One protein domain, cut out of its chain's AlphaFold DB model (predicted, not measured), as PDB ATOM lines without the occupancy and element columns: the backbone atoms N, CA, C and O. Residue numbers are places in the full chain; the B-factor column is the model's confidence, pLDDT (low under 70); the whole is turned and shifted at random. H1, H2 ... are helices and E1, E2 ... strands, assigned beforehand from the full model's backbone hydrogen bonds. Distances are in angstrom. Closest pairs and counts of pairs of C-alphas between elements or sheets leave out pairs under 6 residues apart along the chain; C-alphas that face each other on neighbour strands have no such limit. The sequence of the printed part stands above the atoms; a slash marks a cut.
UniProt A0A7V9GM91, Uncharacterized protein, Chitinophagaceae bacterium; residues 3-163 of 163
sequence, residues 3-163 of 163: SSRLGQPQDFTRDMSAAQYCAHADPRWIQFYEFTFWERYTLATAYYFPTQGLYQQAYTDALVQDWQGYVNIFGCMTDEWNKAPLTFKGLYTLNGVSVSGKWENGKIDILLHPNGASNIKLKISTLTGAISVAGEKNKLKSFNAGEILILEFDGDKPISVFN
ATOM      1  N   SER A   3       2.907   3.790  41.352       50.31
ATOM      2  CA  SER A   3       3.573   2.486  41.207       50.31
ATOM      3  C   SER A   3       2.813   1.315  41.840       50.31
ATOM      4  O   SER A   3       3.216   0.749  42.860       50.31
ATOM      5  N   SER A   4       1.613   1.060  41.317       57.94
ATOM      6  CA  SER A   4       0.699  -0.023  41.726       57.94
ATOM      7  C   SER A   4       0.611  -0.217  43.240       57.94
ATOM      8  O   SER A   4       0.748  -1.314  43.782       57.94
ATOM      9  N   ARG A   5       0.428   0.934  43.905       59.09
ATOM     10  CA  ARG A   5       0.182   1.156  45.337       59.09
ATOM     11  C   ARG A   5       1.020   0.286  46.269       59.09
ATOM     12  O   ARG A   5       0.518  -0.241  47.256       59.09
ATOM     13  N   LEU A   6       2.317   0.195  45.973       65.94
ATOM     14  CA  LEU A   6       3.320  -0.461  46.824       65.94
ATOM     15  C   LEU A   6       3.049  -1.962  47.037       65.94
ATOM     16  O   LEU A   6       3.467  -2.534  48.043       65.94
ATOM     17  N   GLY A   7       2.348  -2.592  46.090       71.56
ATOM     18  CA  GLY A   7       1.980  -4.004  46.156       71.56
ATOM     19  C   GLY A   7       0.757  -4.301  47.023       71.56
ATOM     20  O   GLY A   7       0.719  -5.346  47.663       71.56
ATOM     21  N   GLN A   8      -0.225  -3.391  47.062       84.38
ATOM     22  CA  GLN A   8      -1.524  -3.585  47.722       84.38
ATOM     23  C   GLN A   8      -2.644  -3.812  46.684       84.38
ATOM     24  O   GLN A   8      -3.219  -2.837  46.184       84.38
ATOM     25  N   PRO A   9      -2.997  -5.076  46.358       86.00
ATOM     26  CA  PRO A   9      -3.957  -5.378  45.296       86.00
ATOM     27  C   PRO A   9      -5.354  -4.805  45.525       86.00
ATOM     28  O   PRO A   9      -5.986  -4.337  44.588       86.00
ATOM     29  N   GLN A  10      -5.826  -4.788  46.773       86.94
ATOM     30  CA  GLN A  10      -7.180  -4.334  47.113       86.94
ATOM     31  C   GLN A  10      -7.377  -2.843  46.810       86.94
ATOM     32  O   GLN A  10      -8.388  -2.437  46.235       86.94
ATOM     33  N   ASP A  11      -6.381  -2.023  47.150       83.00
ATOM     34  CA  ASP A  11      -6.407  -0.594  46.854       83.00
ATOM     35  C   ASP A  11      -6.230  -0.312  45.360       83.00
ATOM     36  O   ASP A  11      -6.746   0.696  44.874       83.00
ATOM     37  N   PHE A  12      -5.503  -1.168  44.632       85.38
ATOM     38  CA  PHE A  12      -5.419  -1.088  43.175       85.38
ATOM     39  C   PHE A  12      -6.768  -1.436  42.529       85.38
ATOM     40  O   PHE A  12      -7.274  -0.642  41.741       85.38
ATOM     41  N   THR A  13      -7.417  -2.532  42.935       85.69
ATOM     42  CA  THR A  13      -8.761  -2.900  42.462       85.69
ATOM     43  C   THR A  13      -9.782  -1.792  42.728       85.69
ATOM     44  O   THR A  13     -10.582  -1.484  41.846       85.69
ATOM     45  N   ARG A  14      -9.730  -1.130  43.895       82.75
ATOM     46  CA  ARG A  14     -10.599   0.021  44.206       82.75
ATOM     47  C   ARG A  14     -10.382   1.205  43.258       82.75
ATOM     48  O   ARG A  14     -11.346   1.856  42.878       82.75
ATOM     49  N   ASP A  15      -9.137   1.512  42.896       78.12
ATOM     50  CA  ASP A  15      -8.863   2.574  41.915       78.12
ATOM     51  C   ASP A  15      -9.409   2.204  40.540       78.12
ATOM     52  O   ASP A  15     -10.003   3.034  39.854       78.12
ATOM     53  N   MET A  16      -9.220   0.946  40.146       78.19
ATOM     54  CA  MET A  16      -9.661   0.468  38.844       78.19
ATOM     55  C   MET A  16     -11.185   0.389  38.735       78.19
ATOM     56  O   MET A  16     -11.716   0.615  37.651       78.19
ATOM     57  N   SER A  17     -11.905   0.133  39.832       77.31
ATOM     58  CA  SER A  17     -13.374   0.119  39.826       77.31
ATOM     59  C   SER A  17     -13.996   1.506  39.647       77.31
ATOM     60  O   SER A  17     -15.149   1.604  39.228       77.31
ATOM     61  N   ALA A  18     -13.238   2.574  39.909       71.81
ATOM     62  CA  ALA A  18     -13.660   3.942  39.632       71.81
ATOM     63  C   ALA A  18     -13.524   4.322  38.144       71.81
ATOM     64  O   ALA A  18     -14.014   5.377  37.742       71.81
ATOM     65  N   ALA A  19     -12.886   3.484  37.314       70.00
ATOM     66  CA  ALA A  19     -12.800   3.719  35.878       70.00
ATOM     67  C   ALA A  19     -14.189   3.598  35.232       70.00
ATOM     68  O   ALA A  19     -14.881   2.588  35.376       70.00
ATOM     69  N   GLN A  20     -14.596   4.624  34.486       61.47
ATOM     70  CA  GLN A  20     -15.894   4.661  33.815       61.47
ATOM     71  C   GLN A  20     -15.726   4.773  32.298       61.47
ATOM     72  O   GLN A  20     -14.856   5.490  31.798       61.47
ATOM     73  N   TYR A  21     -16.603   4.092  31.557       59.56
ATOM     74  CA  TYR A  21     -16.750   4.316  30.120       59.56
ATOM     75  C   TYR A  21     -17.280   5.731  29.877       59.56
ATOM     76  O   TYR A  21     -18.291   6.126  30.462       59.56
ATOM     77  N   CYS A  22     -16.644   6.483  28.979       58.91
ATOM     78  CA  CYS A  22     -17.209   7.749  28.526       58.91
ATOM     79  C   CYS A  22     -18.395   7.489  27.595       58.91
ATOM     80  O   CYS A  22     -18.269   6.793  26.590       58.91
ATOM     81  N   ALA A  23     -19.538   8.100  27.909       57.38
ATOM     82  CA  ALA A  23     -20.769   7.986  27.127       57.38
ATOM     83  C   ALA A  23     -20.673   8.599  25.713       57.38
ATOM     84  O   ALA A  23     -21.566   8.389  24.896       57.38
ATOM     85  N   HIS A  24     -19.609   9.356  25.432       56.62
ATOM     86  CA  HIS A  24     -19.384  10.066  24.169       56.62
ATOM     87  C   HIS A  24     -18.125   9.596  23.418       56.62
ATOM     88  O   HIS A  24     -17.728  10.236  22.446       56.62
ATOM     89  N   ALA A  25     -17.481   8.511  23.859       57.62
ATOM     90  CA  ALA A  25     -16.319   7.948  23.173       57.62
ATOM     91  C   ALA A  25     -16.732   7.204  21.890       57.62
ATOM     92  O   ALA A  25     -17.790   6.572  21.845       57.62
ATOM     93  N   ASP A  26     -15.891   7.256  20.849       56.25
ATOM     94  CA  ASP A  26     -16.078   6.414  19.660       56.25
ATOM     95  C   ASP A  26     -15.961   4.939  20.094       56.25
ATOM     96  O   ASP A  26     -14.919   4.548  20.628       56.25
ATOM     97  N   PRO A  27     -16.985   4.095  19.859       57.91
ATOM     98  CA  PRO A  27     -16.996   2.698  20.297       57.91
ATOM     99  C   PRO A  27     -15.892   1.836  19.665       57.91
ATOM    100  O   PRO A  27     -15.695   0.694  20.075       57.91
ATOM    101  N   ARG A  28     -15.169   2.350  18.663       54.34
ATOM    102  CA  ARG A  28     -14.029   1.673  18.032       54.34
ATOM    103  C   ARG A  28     -12.704   1.884  18.772       54.34
ATOM    104  O   ARG A  28     -11.714   1.269  18.386       54.34
ATOM    105  N   TRP A  29     -12.660   2.728  19.806       48.72
ATOM    106  CA  TRP A  29     -11.449   3.035  20.575       48.72
ATOM    107  C   TRP A  29     -11.659   2.713  22.060       48.72
ATOM    108  O   TRP A  29     -12.648   3.127  22.658       48.72
ATOM    109  N   ILE A  30     -10.708   2.012  22.688       53.94
ATOM    110  CA  ILE A  30     -10.704   1.841  24.149       53.94
ATOM    111  C   ILE A  30     -10.182   3.147  24.761       53.94
ATOM    112  O   ILE A  30      -8.995   3.447  24.663       53.94
ATOM    113  N   GLN A  31     -11.069   3.942  25.362       54.44
ATOM    114  CA  GLN A  31     -10.730   5.214  26.003       54.44
ATOM    115  C   GLN A  31     -11.195   5.196  27.465       54.44
ATOM    116  O   GLN A  31     -12.389   5.107  27.747       54.44
ATOM    117  N   PHE A  32     -10.237   5.272  28.390       51.06
ATOM    118  CA  PHE A  32     -10.482   5.383  29.828       51.06
ATOM    119  C   PHE A  32     -10.455   6.853  30.248       51.06
ATOM    120  O   PHE A  32      -9.576   7.600  29.812       51.06
ATOM    121  N   TYR A  33     -11.397   7.255  31.098       53.94
ATOM    122  CA  TYR A  33     -11.494   8.618  31.612       53.94
ATOM    123  C   TYR A  33     -11.498   8.586  33.137       53.94
ATOM    124  O   TYR A  33     -12.301   7.882  33.748       53.94
ATOM    125  N   GLU A  34     -10.593   9.356  33.740       49.06
ATOM    126  CA  GLU A  34     -10.635   9.635  35.171       49.06
ATOM    127  C   GLU A  34     -11.628  10.762  35.421       49.06
ATOM    128  O   GLU A  34     -11.513  11.843  34.842       49.06
ATOM    129  N   PHE A  35     -12.583  10.520  36.311       50.09
ATOM    130  CA  PHE A  35     -13.465  11.558  36.820       50.09
ATOM    131  C   PHE A  35     -13.222  11.727  38.314       50.09
ATOM    132  O   PHE A  35     -13.008  10.764  39.043       50.09
ATOM    133  N   THR A  36     -13.296  12.967  38.789       47.47
ATOM    134  CA  THR A  36     -13.170  13.305  40.217       47.47
ATOM    135  C   THR A  36     -14.385  12.850  41.043       47.47
ATOM    136  O   THR A  36     -14.440  13.100  42.245       47.47
ATOM    137  N   PHE A  37     -15.359  12.188  40.414       54.03
ATOM    138  CA  PHE A  37     -16.648  11.819  40.989       54.03
ATOM    139  C   PHE A  37     -16.905  10.320  40.781       54.03
ATOM    140  O   PHE A  37     -16.729   9.800  39.681       54.03
ATOM    141  N   TRP A  38     -17.307   9.628  41.851       50.56
ATOM    142  CA  TRP A  38     -17.628   8.191  41.846       50.56
ATOM    143  C   TRP A  38     -19.008   7.893  41.259       50.56
ATOM    144  O   TRP A  38     -19.241   6.840  40.668       50.56
ATOM    145  N   GLU A  39     -19.923   8.841  41.397       50.03
ATOM    146  CA  GLU A  39     -21.227   8.808  40.761       50.03
ATOM    147  C   GLU A  39     -21.068   9.476  39.391       50.03
ATOM    148  O   GLU A  39     -20.455  10.541  39.290       50.03
ATOM    149  N   ARG A  40     -21.558   8.816  38.325       54.59
ATOM    150  CA  ARG A  40     -21.644   9.377  36.956       54.59
ATOM    151  C   ARG A  40     -22.131  10.829  37.032       54.59
ATOM    152  O   ARG A  40     -22.861  11.102  37.958       54.59
ATOM    153  N   TYR A  41     -21.824  11.713  36.073       52.06
ATOM    154  CA  TYR A  41     -22.815  12.614  35.436       52.06
ATOM    155  C   TYR A  41     -22.196  13.756  34.584       52.06
ATOM    156  O   TYR A  41     -21.139  14.312  34.874       52.06
ATOM    157  N   THR A  42     -22.941  14.074  33.512       46.09
ATOM    158  CA  THR A  42     -23.198  15.381  32.847       46.09
ATOM    159  C   THR A  42     -22.115  16.197  32.138       46.09
ATOM    160  O   THR A  42     -22.488  17.125  31.418       46.09
ATOM    161  N   LEU A  43     -20.821  15.890  32.221       49.19
ATOM    162  CA  LEU A  43     -19.824  16.669  31.467       49.19
ATOM    163  C   LEU A  43     -19.664  16.152  30.029       49.19
ATOM    164  O   LEU A  43     -18.981  15.164  29.776       49.19
ATOM    165  N   ALA A  44     -20.258  16.870  29.070       48.47
ATOM    166  CA  ALA A  44     -20.122  16.663  27.620       48.47
ATOM    167  C   ALA A  44     -18.740  17.077  27.068       48.47
ATOM    168  O   ALA A  44     -18.607  17.466  25.908       48.47
ATOM    169  N   THR A  45     -17.703  17.031  27.899       46.44
ATOM    170  CA  THR A  45     -16.355  17.452  27.534       46.44
ATOM    171  C   THR A  45     -15.472  16.218  27.554       46.44
ATOM    172  O   THR A  45     -15.055  15.754  28.614       46.44
ATOM    173  N   ALA A  46     -15.203  15.663  26.371       42.31
ATOM    174  CA  ALA A  46     -14.177  14.647  26.189       42.31
ATOM    175  C   ALA A  46     -12.811  15.290  26.472       42.31
ATOM    176  O   ALA A  46     -12.153  15.831  25.587       42.31
ATOM    177  N   TYR A  47     -12.411  15.295  27.738       46.75
ATOM    178  CA  TYR A  47     -11.094  15.745  28.151       46.75
ATOM    179  C   TYR A  47     -10.079  14.662  27.766       46.75
ATOM    180  O   TYR A  47      -9.984  13.622  28.413       46.75
ATOM    181  N   TYR A  48      -9.343  14.889  26.677       40.50
ATOM    182  CA  TYR A  48      -8.171  14.092  26.308       40.50
ATOM    183  C   TYR A  48      -7.060  14.398  27.320       40.50
ATOM    184  O   TYR A  48      -6.319  15.366  27.165       40.50
ATOM    185  N   PHE A  49      -6.996  13.637  28.410       50.97
ATOM    186  CA  PHE A  49      -5.992  13.850  29.449       50.97
ATOM    187  C   PHE A  49      -4.798  12.884  29.288       50.97
ATOM    188  O   PHE A  49      -4.992  11.732  28.893       50.97
ATOM    189  N   PRO A  50      -3.574  13.293  29.686       48.84
ATOM    190  CA  PRO A  50      -2.399  12.429  29.924       48.84
ATOM    191  C   PRO A  50      -2.618  11.240  30.893       48.84
ATOM    192  O   PRO A  50      -1.684  10.498  31.192       48.84
ATOM    193  N   THR A  51      -3.844  11.018  31.370       54.19
ATOM    194  CA  THR A  51      -4.242   9.961  32.306       54.19
ATOM    195  C   THR A  51      -4.242   8.560  31.691       54.19
ATOM    196  O   THR A  51      -4.046   7.594  32.421       54.19
ATOM    197  N   GLN A  52      -4.352   8.411  30.362       64.38
ATOM    198  CA  GLN A  52      -4.166   7.100  29.710       64.38
ATOM    199  C   GLN A  52      -2.763   6.531  29.951       64.38
ATOM    200  O   GLN A  52      -2.616   5.333  30.189       64.38
ATOM    201  N   GLY A  53      -1.741   7.396  29.950       69.00
ATOM    202  CA  GLY A  53      -0.369   7.000  30.262       69.00
ATOM    203  C   GLY A  53      -0.230   6.511  31.700       69.00
ATOM    204  O   GLY A  53       0.483   5.545  31.947       69.00
ATOM    205  N   LEU A  54      -0.974   7.107  32.634       74.69
ATOM    206  CA  LEU A  54      -0.969   6.675  34.027       74.69
ATOM    207  C   LEU A  54      -1.666   5.320  34.216       74.69
ATOM    208  O   LEU A  54      -1.156   4.495  34.967       74.69
ATOM    209  N   TYR A  55      -2.779   5.056  33.518       76.44
ATOM    210  CA  TYR A  55      -3.421   3.734  33.542       76.44
ATOM    211  C   TYR A  55      -2.520   2.666  32.943       76.44
ATOM    212  O   TYR A  55      -2.336   1.611  33.546       76.44
ATOM    213  N   GLN A  56      -1.930   2.950  31.780       78.50
ATOM    214  CA  GLN A  56      -0.962   2.054  31.162       78.50
ATOM    215  C   GLN A  56       0.190   1.766  32.128       78.50
ATOM    216  O   GLN A  56       0.499   0.599  32.355       78.50
ATOM    217  N   GLN A  57       0.754   2.807  32.742       82.88
ATOM    218  CA  GLN A  57       1.802   2.670  33.743       82.88
ATOM    219  C   GLN A  57       1.340   1.828  34.939       82.88
ATOM    220  O   GLN A  57       2.062   0.944  35.375       82.88
ATOM    221  N   ALA A  58       0.134   2.040  35.463       84.94
ATOM    222  CA  ALA A  58      -0.369   1.274  36.600       84.94
ATOM    223  C   ALA A  58      -0.573  -0.212  36.264       84.94
ATOM    224  O   ALA A  58      -0.247  -1.083  37.070       84.94
ATOM    225  N   TYR A  59      -1.070  -0.524  35.066       87.00
ATOM    226  CA  TYR A  59      -1.177  -1.907  34.607       87.00
ATOM    227  C   TYR A  59       0.200  -2.556  34.451       87.00
ATOM    228  O   TYR A  59       0.385  -3.693  34.886       87.00
ATOM    229  N   THR A  60       1.177  -1.849  33.877       90.12
ATOM    230  CA  THR A  60       2.535  -2.385  33.736       90.12
ATOM    231  C   THR A  60       3.225  -2.539  35.084       90.12
ATOM    232  O   THR A  60       3.758  -3.611  35.340       90.12
ATOM    233  N   ASP A  61       3.114  -1.559  35.981       90.06
ATOM    234  CA  ASP A  61       3.724  -1.571  37.318       90.06
ATOM    235  C   ASP A  61       3.105  -2.658  38.219       90.06
ATOM    236  O   ASP A  61       3.748  -3.163  39.140       90.06
ATOM    237  N   ALA A  62       1.854  -3.066  37.960       90.94
ATOM    238  CA  ALA A  62       1.233  -4.179  38.681       90.94
ATOM    239  C   ALA A  62       1.900  -5.522  38.335       90.94
ATOM    240  O   ALA A  62       1.999  -6.409  39.191       90.94
ATOM    241  N   LEU A  63       2.387  -5.647  37.097       93.56
ATOM    242  CA  LEU A  63       3.039  -6.840  36.562       93.56
ATOM    243  C   LEU A  63       4.558  -6.813  36.744       93.56
ATOM    244  O   LEU A  63       5.137  -7.835  37.095       93.56
ATOM    245  N   VAL A  64       5.207  -5.678  36.498       94.19
ATOM    246  CA  VAL A  64       6.658  -5.492  36.555       94.19
ATOM    247  C   VAL A  64       6.941  -4.085  37.065       94.19
ATOM    248  O   VAL A  64       6.627  -3.110  36.395       94.19
ATOM    249  N   GLN A  65       7.575  -3.980  38.229       92.19
ATOM    250  CA  GLN A  65       7.990  -2.706  38.819       92.19
ATOM    251  C   GLN A  65       9.445  -2.782  39.272       92.19
ATOM    252  O   GLN A  65       9.899  -3.840  39.693       92.19
ATOM    253  N   ASP A  66      10.182  -1.679  39.223       92.44
ATOM    254  CA  ASP A  66      11.627  -1.675  39.501       92.44
ATOM    255  C   ASP A  66      12.131  -0.462  40.297       92.44
ATOM    256  O   ASP A  66      13.314  -0.361  40.632       92.44
ATOM    257  N   TRP A  67      11.218   0.423  40.693       87.31
ATOM    258  CA  TRP A  67      11.499   1.639  41.457       87.31
ATOM    259  C   TRP A  67      12.093   1.375  42.856       87.31
ATOM    260  O   TRP A  67      12.639   2.284  43.475       87.31
ATOM    261  N   GLN A  68      12.028   0.135  43.361       88.94
ATOM    262  CA  GLN A  68      12.575  -0.277  44.664       88.94
ATOM    263  C   GLN A  68      14.073  -0.633  44.625       88.94
ATOM    264  O   GLN A  68      14.630  -1.070  45.633       88.94
ATOM    265  N   GLY A  69      14.739  -0.488  43.474       91.19
ATOM    266  CA  GLY A  69      16.138  -0.900  43.285       91.19
ATOM    267  C   GLY A  69      16.313  -2.393  42.972       91.19
ATOM    268  O   GLY A  69      17.438  -2.897  42.943       91.19
ATOM    269  N   TYR A  70      15.205  -3.093  42.734       94.50
ATOM    270  CA  TYR A  70      15.121  -4.451  42.211       94.50
ATOM    271  C   TYR A  70      13.835  -4.584  41.397       94.50
ATOM    272  O   TYR A  70      12.852  -3.900  41.676       94.50
ATOM    273  N   VAL A  71      13.838  -5.477  40.416       95.56
ATOM    274  CA  VAL A  71      12.677  -5.811  39.597       95.56
ATOM    275  C   VAL A  71      11.783  -6.753  40.388       95.56
ATOM    276  O   VAL A  71      12.201  -7.838  40.782       95.56
ATOM    277  N   ASN A  72      10.549  -6.341  40.629       94.94
ATOM    278  CA  ASN A  72       9.523  -7.141  41.265       94.94
ATOM    279  C   ASN A  72       8.460  -7.521  40.235       94.94
ATOM    280  O   ASN A  72       7.795  -6.649  39.672       94.94
ATOM    281  N   ILE A  73       8.304  -8.820  40.005       94.88
ATOM    282  CA  ILE A  73       7.312  -9.368  39.083       94.88
ATOM    283  C   ILE A  73       6.072  -9.790  39.868       94.88
ATOM    284  O   ILE A  73       6.168 -10.369  40.955       94.88
ATOM    285  N   PHE A  74       4.908  -9.492  39.295       93.19
ATOM    286  CA  PHE A  74       3.599  -9.681  39.908       93.19
ATOM    287  C   PHE A  74       3.516  -8.963  41.261       93.19
ATOM    288  O   PHE A  74       3.043  -9.475  42.273       93.19
ATOM    289  N   GLY A  75       4.028  -7.734  41.292       89.69
ATOM    290  CA  GLY A  75       4.086  -6.928  42.501       89.69
ATOM    291  C   GLY A  75       2.714  -6.594  43.083       89.69
ATOM    292  O   GLY A  75       2.601  -6.440  44.296       89.69
ATOM    293  N   CYS A  76       1.687  -6.488  42.234       90.94
ATOM    294  CA  CYS A  76       0.341  -6.071  42.620       90.94
ATOM    295  C   CYS A  76      -0.743  -6.808  41.808       90.94
ATOM    296  O   CYS A  76      -1.591  -6.190  41.167       90.94
ATOM    297  N   MET A  77      -0.699  -8.143  41.798       89.12
ATOM    298  CA  MET A  77      -1.730  -8.967  41.148       89.12
ATOM    299  C   MET A  77      -3.059  -8.894  41.900       89.12
ATOM    300  O   MET A  77      -3.107  -9.183  43.094       89.12
ATOM    301  N   THR A  78      -4.139  -8.561  41.192       87.62
ATOM    302  CA  THR A  78      -5.500  -8.587  41.743       87.62
ATOM    303  C   THR A  78      -6.037 -10.014  41.859       87.62
ATOM    304  O   THR A  78      -5.570 -10.937  41.183       87.62
ATOM    305  N   ASP A  79      -7.061 -10.205  42.692       87.19
ATOM    306  CA  ASP A  79      -7.730 -11.502  42.848       87.19
ATOM    307  C   ASP A  79      -8.365 -11.982  41.540       87.19
ATOM    308  O   ASP A  79      -8.399 -13.183  41.267       87.19
ATOM    309  N   GLU A  80      -8.866 -11.060  40.719       86.69
ATOM    310  CA  GLU A  80      -9.422 -11.360  39.403       86.69
ATOM    311  C   GLU A  80      -8.340 -11.859  38.446       86.69
ATOM    312  O   GLU A  80      -8.549 -12.851  37.746       86.69
ATOM    313  N   TRP A  81      -7.169 -11.217  38.435       87.50
ATOM    314  CA  TRP A  81      -6.065 -11.616  37.563       87.50
ATOM    315  C   TRP A  81      -5.433 -12.930  37.999       87.50
ATOM    316  O   TRP A  81      -5.050 -13.729  37.155       87.50
ATOM    317  N   ASN A  82      -5.394 -13.212  39.303       86.81
ATOM    318  CA  ASN A  82      -4.924 -14.502  39.806       86.81
ATOM    319  C   ASN A  82      -5.776 -15.682  39.306       86.81
ATOM    320  O   ASN A  82      -5.265 -16.799  39.199       86.81
ATOM    321  N   LYS A  83      -7.054 -15.440  38.981       88.69
ATOM    322  CA  LYS A  83      -8.025 -16.447  38.519       88.69
ATOM    323  C   LYS A  83      -8.119 -16.568  36.996       88.69
ATOM    324  O   LYS A  83      -8.845 -17.436  36.516       88.69
ATOM    325  N   ALA A  84      -7.432 -15.713  36.241       89.50
ATOM    326  CA  ALA A  84      -7.516 -15.665  34.786       89.50
ATOM    327  C   ALA A  84      -6.130 -15.829  34.141       89.50
ATOM    328  O   ALA A  84      -5.122 -15.441  34.732       89.50
ATOM    329  N   PRO A  85      -6.051 -16.387  32.921       92.50
ATOM    330  CA  PRO A  85      -4.803 -16.397  32.178       92.50
ATOM    331  C   PRO A  85      -4.403 -14.963  31.814       92.50
ATOM    332  O   PRO A  85      -5.210 -14.188  31.294       92.50
ATOM    333  N   LEU A  86      -3.142 -14.619  32.062       93.19
ATOM    334  CA  LEU A  86      -2.571 -13.312  31.756       93.19
ATOM    335  C   LEU A  86      -1.260 -13.484  30.989       93.19
ATOM    336  O   LEU A  86      -0.461 -14.373  31.271       93.19
ATOM    337  N   THR A  87      -1.038 -12.645  29.981       95.06
ATOM    338  CA  THR A  87       0.201 -12.620  29.194       95.06
ATOM    339  C   THR A  87       0.620 -11.181  28.952       95.06
ATOM    340  O   THR A  87      -0.205 -10.340  28.601       95.06
ATOM    341  N   PHE A  88       1.910 -10.909  29.096       94.06
ATOM    342  CA  PHE A  88       2.519  -9.622  28.784       94.06
ATOM    343  C   PHE A  88       3.873  -9.831  28.107       94.06
ATOM    344  O   PHE A  88       4.510 -10.878  28.249       94.06
ATOM    345  N   LYS A  89       4.319  -8.840  27.336       95.81
ATOM    346  CA  LYS A  89       5.541  -8.954  26.541       95.81
ATOM    347  C   LYS A  89       6.299  -7.639  26.496       95.81
ATOM    348  O   LYS A  89       5.704  -6.600  26.235       95.81
ATOM    349  N   GLY A  90       7.616  -7.729  26.662       93.94
ATOM    350  CA  GLY A  90       8.543  -6.640  26.368       93.94
ATOM    351  C   GLY A  90       8.423  -5.433  27.295       93.94
ATOM    352  O   GLY A  90       8.622  -4.312  26.839       93.94
ATOM    353  N   LEU A  91       8.096  -5.640  28.573       94.94
ATOM    354  CA  LEU A  91       8.133  -4.564  29.563       94.94
ATOM    355  C   LEU A  91       9.589  -4.283  29.937       94.94
ATOM    356  O   LEU A  91      10.280  -5.170  30.433       94.94
ATOM    357  N   TYR A  92      10.066  -3.074  29.659       94.62
ATOM    358  CA  TYR A  92      11.443  -2.678  29.937       94.62
ATOM    359  C   TYR A  92      11.591  -2.168  31.362       94.62
ATOM    360  O   TYR A  92      10.781  -1.377  31.837       94.62
ATOM    361  N   THR A  93      12.666  -2.606  32.004       94.25
ATOM    362  CA  THR A  93      13.091  -2.116  33.313       94.25
ATOM    363  C   THR A  93      14.100  -0.977  33.148       94.25
ATOM    364  O   THR A  93      14.767  -0.867  32.117       94.25
ATOM    365  N   LEU A  94      14.272  -0.158  34.183       90.50
ATOM    366  CA  LEU A  94      15.245   0.928  34.300       90.50
ATOM    367  C   LEU A  94      16.682   0.466  34.026       90.50
ATOM    368  O   LEU A  94      17.484   1.239  33.511       90.50
ATOM    369  N   ASN A  95      16.998  -0.799  34.318       86.88
ATOM    370  CA  ASN A  95      18.319  -1.388  34.075       86.88
ATOM    371  C   ASN A  95      18.464  -2.009  32.671       86.88
ATOM    372  O   ASN A  95      19.440  -2.708  32.413       86.88
ATOM    373  N   GLY A  96      17.503  -1.796  31.767       90.31
ATOM    374  CA  GLY A  96      17.568  -2.227  30.365       90.31
ATOM    375  C   GLY A  96      17.059  -3.645  30.090       90.31
ATOM    376  O   GLY A  96      16.786  -3.982  28.938       90.31
ATOM    377  N   VAL A  97      16.834  -4.464  31.121       97.12
ATOM    378  CA  VAL A  97      16.273  -5.814  30.954       97.12
ATOM    379  C   VAL A  97      14.817  -5.712  30.519       97.12
ATOM    380  O   VAL A  97      14.041  -4.996  31.155       97.12
ATOM    381  N   SER A  98      14.426  -6.448  29.477       97.19
ATOM    382  CA  SER A  98      13.016  -6.576  29.100       97.19
ATOM    383  C   SER A  98      12.419  -7.873  29.628       97.19
ATOM    384  O   SER A  98      12.991  -8.950  29.439       97.19
ATOM    385  N   VAL A  99      11.243  -7.764  30.230       97.94
ATOM    386  CA  VAL A  99      10.514  -8.843  30.887       97.94
ATOM    387  C   VAL A  99       9.276  -9.181  30.066       97.94
ATOM    388  O   VAL A  99       8.471  -8.317  29.712       97.94
ATOM    389  N   SER A 100       9.122 -10.459  29.753       98.00
ATOM    390  CA  SER A 100       7.889 -11.023  29.203       98.00
ATOM    391  C   SER A 100       7.413 -12.127  30.123       98.00
ATOM    392  O   SER A 100       8.233 -12.771  30.775       98.00
ATOM    393  N   GLY A 101       6.109 -12.356  30.182       96.62
ATOM    394  CA  GLY A 101       5.592 -13.315  31.132       96.62
ATOM    395  C   GLY A 101       4.205 -13.829  30.825       96.62
ATOM    396  O   GLY A 101       3.414 -13.196  30.121       96.62
ATOM    397  N   LYS A 102       3.926 -14.993  31.398       96.12
ATOM    398  CA  LYS A 102       2.612 -15.615  31.449       96.12
ATOM    399  C   LYS A 102       2.284 -15.993  32.883       96.12
ATOM    400  O   LYS A 102       3.167 -16.395  33.637       96.12
ATOM    401  N   TRP A 103       1.010 -15.874  33.217       94.25
ATOM    402  CA  TRP A 103       0.415 -16.377  34.443       94.25
ATOM    403  C   TRP A 103      -0.789 -17.233  34.076       94.25
ATOM    404  O   TRP A 103      -1.669 -16.773  33.347       94.25
ATOM    405  N   GLU A 104      -0.848 -18.457  34.589       93.56
ATOM    406  CA  GLU A 104      -2.005 -19.330  34.414       93.56
ATOM    407  C   GLU A 104      -2.110 -20.314  35.580       93.56
ATOM    408  O   GLU A 104      -1.189 -21.083  35.843       93.56
ATOM    409  N   ASN A 105      -3.245 -20.305  36.289       87.62
ATOM    410  CA  ASN A 105      -3.538 -21.249  37.376       87.62
ATOM    411  C   ASN A 105      -2.431 -21.333  38.453       87.62
ATOM    412  O   ASN A 105      -2.064 -22.424  38.889       87.62
ATOM    413  N   GLY A 106      -1.876 -20.186  38.863       87.62
ATOM    414  CA  GLY A 106      -0.806 -20.115  39.871       87.62
ATOM    415  C   GLY A 106       0.582 -20.518  39.362       87.62
ATOM    416  O   GLY A 106       1.517 -20.625  40.159       87.62
ATOM    417  N   LYS A 107       0.721 -20.743  38.051       92.00
ATOM    418  CA  LYS A 107       1.995 -21.012  37.390       92.00
ATOM    419  C   LYS A 107       2.480 -19.802  36.620       92.00
ATOM    420  O   LYS A 107       1.674 -19.059  36.052       92.00
ATOM    421  N   ILE A 108       3.795 -19.653  36.566       95.19
ATOM    422  CA  ILE A 108       4.468 -18.590  35.837       95.19
ATOM    423  C   ILE A 108       5.432 -19.148  34.801       95.19
ATOM    424  O   ILE A 108       6.069 -20.180  34.995       95.19
ATOM    425  N   ASP A 109       5.560 -18.404  33.714       97.00
ATOM    426  CA  ASP A 109       6.620 -18.561  32.725       97.00
ATOM    427  C   ASP A 109       7.097 -17.157  32.367       97.00
ATOM    428  O   ASP A 109       6.374 -16.392  31.726       97.00
ATOM    429  N   ILE A 110       8.270 -16.788  32.875       97.88
ATOM    430  CA  ILE A 110       8.877 -15.471  32.726       97.88
ATOM    431  C   ILE A 110      10.154 -15.598  31.905       97.88
ATOM    432  O   ILE A 110      11.012 -16.434  32.182       97.88
ATOM    433  N   LEU A 111      10.316 -14.690  30.947       98.38
ATOM    434  CA  LEU A 111      11.503 -14.564  30.119       98.38
ATOM    435  C   LEU A 111      12.148 -13.193  30.327       98.38
ATOM    436  O   LEU A 111      11.516 -12.154  30.110       98.38
ATOM    437  N   LEU A 112      13.416 -13.206  30.725       98.19
ATOM    438  CA  LEU A 112      14.238 -12.028  30.976       98.19
ATOM    439  C   LEU A 112      15.271 -11.903  29.861       98.19
ATOM    440  O   LEU A 112      16.172 -12.736  29.763       98.19
ATOM    441  N   HIS A 113      15.163 -10.866  29.034       98.06
ATOM    442  CA  HIS A 113      16.190 -10.559  28.039       98.06
ATOM    443  C   HIS A 113      17.130  -9.472  28.566       98.06
ATOM    444  O   HIS A 113      16.641  -8.396  28.921       98.06
ATOM    445  N   PRO A 114      18.452  -9.714  28.588       96.75
ATOM    446  CA  PRO A 114      19.423  -8.794  29.178       96.75
ATOM    447  C   PRO A 114      19.497  -7.441  28.473       96.75
ATOM    448  O   PRO A 114      19.641  -6.425  29.142       96.75
ATOM    449  N   ASN A 115      19.413  -7.417  27.137       95.06
ATOM    450  CA  ASN A 115      19.601  -6.215  26.310       95.06
ATOM    451  C   ASN A 115      20.856  -5.408  26.714       95.06
ATOM    452  O   ASN A 115      20.801  -4.188  26.874       95.06
ATOM    453  N   GLY A 116      21.979  -6.100  26.928       93.19
ATOM    454  CA  GLY A 116      23.237  -5.503  27.388       93.19
ATOM    455  C   GLY A 116      23.418  -5.406  28.911       93.19
ATOM    456  O   GLY A 116      24.511  -5.060  29.360       93.19
ATOM    457  N   ALA A 117      22.408  -5.733  29.723       95.69
ATOM    458  CA  ALA A 117      22.561  -5.828  31.175       95.69
ATOM    459  C   ALA A 117      23.367  -7.074  31.582       95.69
ATOM    460  O   ALA A 117      23.161  -8.165  31.057       95.69
ATOM    461  N   SER A 118      24.254  -6.932  32.571       96.19
ATOM    462  CA  SER A 118      25.053  -8.051  33.097       96.19
ATOM    463  C   SER A 118      24.336  -8.855  34.182       96.19
ATOM    464  O   SER A 118      24.634 -10.032  34.386       96.19
ATOM    465  N   ASN A 119      23.394  -8.233  34.889       96.62
ATOM    466  CA  ASN A 119      22.622  -8.864  35.950       96.62
ATOM    467  C   ASN A 119      21.260  -8.187  36.147       96.62
ATOM    468  O   ASN A 119      21.010  -7.089  35.647       96.62
ATOM    469  N   ILE A 120      20.402  -8.846  36.920       96.62
ATOM    470  CA  ILE A 120      19.120  -8.328  37.387       96.62
ATOM    471  C   ILE A 120      18.893  -8.733  38.844       96.62
ATOM    472  O   ILE A 120      19.011  -9.901  39.203       96.62
ATOM    473  N   LYS A 121      18.534  -7.763  39.691       97.00
ATOM    474  CA  LYS A 121      17.967  -8.023  41.021       97.00
ATOM    475  C   LYS A 121      16.485  -8.319  40.845       97.00
ATOM    476  O   LYS A 121      15.766  -7.433  40.398       97.00
ATOM    477  N   LEU A 122      16.044  -9.525  41.173       96.19
ATOM    478  CA  LEU A 122      14.696 -10.020  40.928       96.19
ATOM    479  C   LEU A 122      14.001 -10.418  42.234       96.19
ATOM    480  O   LEU A 122      14.612 -11.033  43.102       96.19
ATOM    481  N   LYS A 123      12.703 -10.128  42.317       95.38
ATOM    482  CA  LYS A 123      11.746 -10.684  43.275       95.38
ATOM    483  C   LYS A 123      10.473 -11.107  42.542       95.38
ATOM    484  O   LYS A 123      10.084 -10.473  41.564       95.38
ATOM    485  N   ILE A 124       9.808 -12.148  43.040       94.31
ATOM    486  CA  ILE A 124       8.468 -12.555  42.589       94.31
ATOM    487  C   ILE A 124       7.533 -12.562  43.799       94.31
ATOM    488  O   ILE A 124       7.759 -13.329  44.734       94.31
ATOM    489  N   SER A 125       6.528 -11.681  43.809       88.62
ATOM    490  CA  SER A 125       5.756 -11.346  45.020       88.62
ATOM    491  C   SER A 125       4.503 -12.202  45.270       88.62
ATOM    492  O   SER A 125       4.147 -12.397  46.427       88.62
ATOM    493  N   THR A 126       3.809 -12.690  44.236       81.44
ATOM    494  CA  THR A 126       2.489 -13.358  44.394       81.44
ATOM    495  C   THR A 126       2.572 -14.860  44.669       81.44
ATOM    496  O   THR A 126       1.566 -15.491  44.978       81.44
ATOM    497  N   LEU A 127       3.756 -15.456  44.539       84.38
ATOM    498  CA  LEU A 127       3.942 -16.897  44.672       84.38
ATOM    499  C   LEU A 127       4.518 -17.275  46.033       84.38
ATOM    500  O   LEU A 127       5.161 -16.478  46.712       84.38
ATOM    501  N   THR A 128       4.319 -18.537  46.393       84.38
ATOM    502  CA  THR A 128       4.997 -19.200  47.503       84.38
ATOM    503  C   THR A 128       5.710 -20.445  46.980       84.38
ATOM    504  O   THR A 128       5.319 -21.025  45.967       84.38
ATOM    505  N   GLY A 129       6.774 -20.856  47.669       88.88
ATOM    506  CA  GLY A 129       7.550 -22.039  47.303       88.88
ATOM    507  C   GLY A 129       8.693 -21.763  46.327       88.88
ATOM    508  O   GLY A 129       9.112 -20.622  46.134       88.88
ATOM    509  N   ALA A 130       9.235 -22.844  45.769       92.81
ATOM    510  CA  ALA A 130      10.418 -22.803  44.922       92.81
ATOM    511  C   ALA A 130      10.072 -22.384  43.489       92.81
ATOM    512  O   ALA A 130       9.165 -22.930  42.865       92.81
ATOM    513  N   ILE A 131      10.854 -21.449  42.963       94.56
ATOM    514  CA  ILE A 131      10.834 -20.995  41.579       94.56
ATOM    515  C   ILE A 131      12.080 -21.532  40.891       94.56
ATOM    516  O   ILE A 131      13.183 -21.374  41.407       94.56
ATOM    517  N   SER A 132      11.906 -22.151  39.731       96.38
ATOM    518  CA  SER A 132      12.989 -22.683  38.909       96.38
ATOM    519  C   SER A 132      13.578 -21.611  37.998       96.38
ATOM    520  O   SER A 132      12.876 -20.709  37.540       96.38
ATOM    521  N   VAL A 133      14.872 -21.734  37.709       96.69
ATOM    522  CA  VAL A 133      15.626 -20.819  36.847       96.69
ATOM    523  C   VAL A 133      16.430 -21.618  35.826       96.69
ATOM    524  O   VAL A 133      17.050 -22.631  36.152       96.69
ATOM    525  N   ALA A 134      16.440 -21.150  34.579       96.50
ATOM    526  CA  ALA A 134      17.263 -21.685  33.502       96.50
ATOM    527  C   ALA A 134      17.958 -20.555  32.731       96.50
ATOM    528  O   ALA A 134      17.397 -19.479  32.555       96.50
ATOM    529  N   GLY A 135      19.176 -20.812  32.247       93.19
ATOM    530  CA  GLY A 135      19.965 -19.840  31.474       93.19
ATOM    531  C   GLY A 135      20.808 -18.870  32.311       93.19
ATOM    532  O   GLY A 135      21.587 -18.111  31.742       93.19
ATOM    533  N   GLU A 136      20.704 -18.914  33.642       95.12
ATOM    534  CA  GLU A 136      21.537 -18.114  34.548       95.12
ATOM    535  C   GLU A 136      22.998 -18.599  34.525       95.12
ATOM    536  O   GLU A 136      23.280 -19.804  34.512       95.12
ATOM    537  N   LYS A 137      23.934 -17.646  34.496       94.19
ATOM    538  CA  LYS A 137      25.368 -17.878  34.282       94.19
ATOM    539  C   LYS A 137      26.007 -18.780  35.342       94.19
ATOM    540  O   LYS A 137      26.793 -19.669  35.005       94.19
ATOM    541  N   ASN A 138      25.666 -18.575  36.610       92.88
ATOM    542  CA  ASN A 138      26.188 -19.328  37.751       92.88
ATOM    543  C   ASN A 138      25.431 -20.640  38.013       92.88
ATOM    544  O   ASN A 138      25.715 -21.340  38.988       92.88
ATOM    545  N   LYS A 139      24.524 -21.029  37.106       89.50
ATOM    546  CA  LYS A 139      23.735 -22.266  37.148       89.50
ATOM    547  C   LYS A 139      22.876 -22.392  38.407       89.50
ATOM    548  O   LYS A 139      22.644 -23.511  38.881       89.50
ATOM    549  N   LEU A 140      22.378 -21.274  38.937       91.81
ATOM    550  CA  LEU A 140      21.329 -21.307  39.946       91.81
ATOM    551  C   LEU A 140      20.110 -22.040  39.373       91.81
ATOM    552  O   LEU A 140      19.603 -21.683  38.314       91.81
ATOM    553  N   LYS A 141      19.649 -23.079  40.074       92.25
ATOM    554  CA  LYS A 141      18.519 -23.905  39.621       92.25
ATOM    555  C   LYS A 141      17.178 -23.424  40.150       92.25
ATOM    556  O   LYS A 141      16.175 -23.587  39.462       92.25
ATOM    557  N   SER A 142      17.150 -22.884  41.366       93.81
ATOM    558  CA  SER A 142      15.916 -22.431  42.000       93.81
ATOM    559  C   SER A 142      16.165 -21.473  43.161       93.81
ATOM    560  O   SER A 142      17.232 -21.511  43.773       93.81
ATOM    561  N   PHE A 143      15.156 -20.679  43.503       93.94
ATOM    562  CA  PHE A 143      15.113 -19.806  44.682       93.94
ATOM    563  C   PHE A 143      13.690 -19.767  45.254       93.94
ATOM    564  O   PHE A 143      12.755 -20.204  44.581       93.94
ATOM    565  N   ASN A 144      13.495 -19.283  46.483       93.81
ATOM    566  CA  ASN A 144      12.143 -19.176  47.033       93.81
ATOM    567  C   ASN A 144      11.471 -17.884  46.562       93.81
ATOM    568  O   ASN A 144      12.074 -16.810  46.567       93.81
ATOM    569  N   ALA A 145      10.191 -17.968  46.202       90.88
ATOM    570  CA  ALA A 145       9.390 -16.786  45.925       90.88
ATOM    571  C   ALA A 145       9.391 -15.820  47.128       90.88
ATOM    572  O   ALA A 145       9.469 -16.232  48.286       90.88
ATOM    573  N   GLY A 146       9.323 -14.518  46.849       89.69
ATOM    574  CA  GLY A 146       9.412 -13.454  47.852       89.69
ATOM    575  C   GLY A 146      10.832 -13.011  48.229       89.69
ATOM    576  O   GLY A 146      10.984 -11.892  48.727       89.69
ATOM    577  N   GLU A 147      11.866 -13.811  47.953       93.00
ATOM    578  CA  GLU A 147      13.268 -13.417  48.144       93.00
ATOM    579  C   GLU A 147      13.735 -12.460  47.033       93.00
ATOM    580  O   GLU A 147      13.265 -12.525  45.895       93.00
ATOM    581  N   ILE A 148      14.659 -11.552  47.370       94.75
ATOM    582  CA  ILE A 148      15.367 -10.728  46.382       94.75
ATOM    583  C   ILE A 148      16.669 -11.445  46.041       94.75
ATOM    584  O   ILE A 148      17.504 -11.650  46.922       94.75
ATOM    585  N   LEU A 149      16.865 -11.778  44.770       94.25
ATOM    586  CA  LEU A 149      18.047 -12.490  44.299       94.25
ATOM    587  C   LEU A 149      18.659 -11.804  43.074       94.25
ATOM    588  O   LEU A 149      17.960 -11.188  42.277       94.25
ATOM    589  N   ILE A 150      19.980 -11.889  42.934       96.50
ATOM    590  CA  ILE A 150      20.703 -11.394  41.763       96.50
ATOM    591  C   ILE A 150      20.876 -12.553  40.787       96.50
ATOM    592  O   ILE A 150      21.491 -13.558  41.133       96.50
ATOM    593  N   LEU A 151      20.345 -12.403  39.579       96.50
ATOM    594  CA  LEU A 151      20.567 -13.319  38.466       96.50
ATOM    595  C   LEU A 151      21.592 -12.702  37.520       96.50
ATOM    596  O   LEU A 151      21.436 -11.545  37.121       96.50
ATOM    597  N   GLU A 152      22.624 -13.457  37.155       97.31
ATOM    598  CA  GLU A 152      23.630 -13.012  36.192       97.31
ATOM    599  C   GLU A 152      23.365 -13.597  34.807       97.31
ATOM    600  O   GLU A 152      23.116 -14.797  34.647       97.31
ATOM    601  N   PHE A 153      23.459 -12.744  33.789       97.12
ATOM    602  CA  PHE A 153      23.292 -13.148  32.399       97.12
ATOM    603  C   PHE A 153      24.605 -13.686  31.816       97.12
ATOM    604  O   PHE A 153      25.696 -13.180  32.098       97.12
ATOM    605  N   ASP A 154      24.504 -14.713  30.969       95.75
ATOM    606  CA  ASP A 154      25.615 -15.226  30.161       95.75
ATOM    607  C   ASP A 154      25.622 -14.538  28.785       95.75
ATOM    608  O   ASP A 154      25.110 -15.063  27.790       95.75
ATOM    609  N   GLY A 155      26.147 -13.309  28.753       93.56
ATOM    610  CA  GLY A 155      26.084 -12.436  27.579       93.56
ATOM    611  C   GLY A 155      24.645 -12.012  27.282       93.56
ATOM    612  O   GLY A 155      23.921 -11.613  28.188       93.56
ATOM    613  N   ASP A 156      24.219 -12.142  26.024       93.81
ATOM    614  CA  ASP A 156      22.853 -11.796  25.598       93.81
ATOM    615  C   ASP A 156      21.840 -12.948  25.738       93.81
ATOM    616  O   ASP A 156      20.698 -12.851  25.277       93.81
ATOM    617  N   LYS A 157      22.234 -14.065  26.363       96.00
ATOM    618  CA  LYS A 157      21.331 -15.203  26.555       96.00
ATOM    619  C   LYS A 157      20.237 -14.848  27.566       96.00
ATOM    620  O   LYS A 157      20.553 -14.371  28.658       96.00
ATOM    621  N   PRO A 158      18.960 -15.099  27.239       97.19
ATOM    622  CA  PRO A 158      17.877 -14.828  28.163       97.19
ATOM    623  C   PRO A 158      17.862 -15.829  29.320       97.19
ATOM    624  O   PRO A 158      18.316 -16.968  29.188       97.19
ATOM    625  N   ILE A 159      17.273 -15.402  30.433       98.12
ATOM    626  CA  ILE A 159      16.993 -16.253  31.591       98.12
ATOM    627  C   ILE A 159      15.496 -16.559  31.617       98.12
ATOM    628  O   ILE A 159      14.672 -15.650  31.496       98.12
ATOM    629  N   SER A 160      15.151 -17.832  31.796       97.62
ATOM    630  CA  SER A 160      13.777 -18.289  32.017       97.62
ATOM    631  C   SER A 160      13.542 -18.549  33.499       97.62
ATOM    632  O   SER A 160      14.374 -19.175  34.158       97.62
ATOM    633  N   VAL A 161      12.396 -18.109  34.011       96.88
ATOM    634  CA  VAL A 161      11.983 -18.278  35.408       96.88
ATOM    635  C   VAL A 161      10.563 -18.847  35.445       96.88
ATOM    636  O   VAL A 161       9.661 -18.265  34.846       96.88
ATOM    637  N   PHE A 162      10.359 -19.994  36.099       96.31
ATOM    638  CA  PHE A 162       9.112 -20.771  36.004       96.31
ATOM    639  C   PHE A 162       8.832 -21.631  37.249       96.31
ATOM    640  O   PHE A 162       9.747 -21.900  38.029       96.31
ATOM    641  N   ASN A 163       7.588 -22.088  37.436       91.62
ATOM    642  CA  ASN A 163       7.191 -23.031  38.498       91.62
ATOM    643  C   ASN A 163       6.116 -24.043  38.064       91.62
ATOM    644  O   ASN A 163       5.417 -23.818  37.049       91.62
TER     645      ASN A 163
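What this domain is: This is residues 3 to 163 of the 163 residues of an uncharacterized protein of Chitinophagaceae bacterium (UniProt A0A7V9GM91). A twisted sheet of six strands, E2 E3 E4 E9 E6 E7, curls over one face of a small sheet of three strands, E1 E5 E8, as a loose two-sheet sandwich; the last residues of helix H3, 60 to 63, reach its open side between E1 and E2. H1 packs on H3, H2 follows it by a tight corner, and beyond them residues 18 to 50, with no named element, make a wide loop that gives the model much of its length. The printed part has 161 residues with four named helices and nine named strands, in the order H1 H2 H3 E1 H4 E2 E3 E4 E5 E6 E7 E8 E9. The larger sheet is antiparallel throughout and the smaller is mixed; the class is mixed, helices and strands, with under half of the residues in named elements. The whole is only just compact, close to loose, with a radius of gyration of the C-alphas of 18.1 A and spans of 60 by 30 by 27 A.

Where its parts are: In the larger sheet, E2 is residues 86 to 92, 17.7 A long, E3 is residues 98 to 104, 20.4 A, and E4 is residues 107 to 113, 20.0 A. E9 is residues 159 to 162, E6 is residues 130 to 134, 13.4 A, and E7 is residues 142 to 144. E2 begins at C-alpha 86, (-2.571, -13.312, 31.756), and E9 ends at C-alpha 162, (9.112, -20.771, 36.004). In the smaller sheet, E1 is residues 71 to 73, E5 is residues 119 to 124, 16.1 A, and E8 is residues 149 to 152. H3, the longest helix, is residues 51 to 63, 18.8 A. H2 is residues 9 to 17, 12.2 A, and H4 is residues 79 to 82. H1, residues 3 to 7, begins at C-alpha 3, (3.573, 2.486, 41.207).

How they stand to each other: E2, E3 and E4 form a meander, each strand the antiparallel neighbour of the one before. In the hairpin E2 and E3, N 88 and O 101 are 2.9 A apart; in the hairpin E3 and E4, N 102 and O 109 are 2.8 A apart. E9 is antiparallel to E4, with N 110 and O 161 at 2.8 A, and to E6, with N 132 and O 162 at 2.8 A. E6 and E7 form a hairpin, with N 131 and O 143 at 2.8 A. From edge to edge of this sheet the strands' lines turn by 77 degrees. E5 is parallel to E1, with N 71 and O 121 at 2.7 A, and antiparallel to E8, with N 122 and O 149 at 2.8 A. Between the two sheets, the closest C-alphas of E7 and E8 are those of Phe 143 and Leu 149, 7.9 A apart, while E1 and E2 are apart. H3 only grazes the larger sheet with residues 60 to 63, and the smaller with residues 61 to 63. H3 touches H1 with residues 57 to 62 alone, the closest C-alphas being those of Ser 4 and Ala 62, 5.2 A apart. H1 and H2 only just touch, and only at the corner, with 3 pairs of C-alphas within 8 A; the closest are those of Ser 4 and Phe 12, 6.4 A. H4 only grazes the larger sheet, with residues 81 to 82. In H2 every O i to N i+4 pair is within hydrogen-bond range, in H3 8 of 9 and in H1 0 of 1, where 2 of 2 O i to N i+3 pairs are; H4 is too short for an O i to N i+4 pair.

The domain as a whole: The two C-alphas farthest apart, those of Thr 42 and Asn 138, are 60.6 A apart. The printed part has no cut. The link from H2 to H3, with 33 residues, is the long one. Residues 20 to 21 pair with residues 32 to 33 in it, antiparallel. The mean pLDDT of the printed part is 82.3, and residues 3 to 6 and 20 to 53 are under 70.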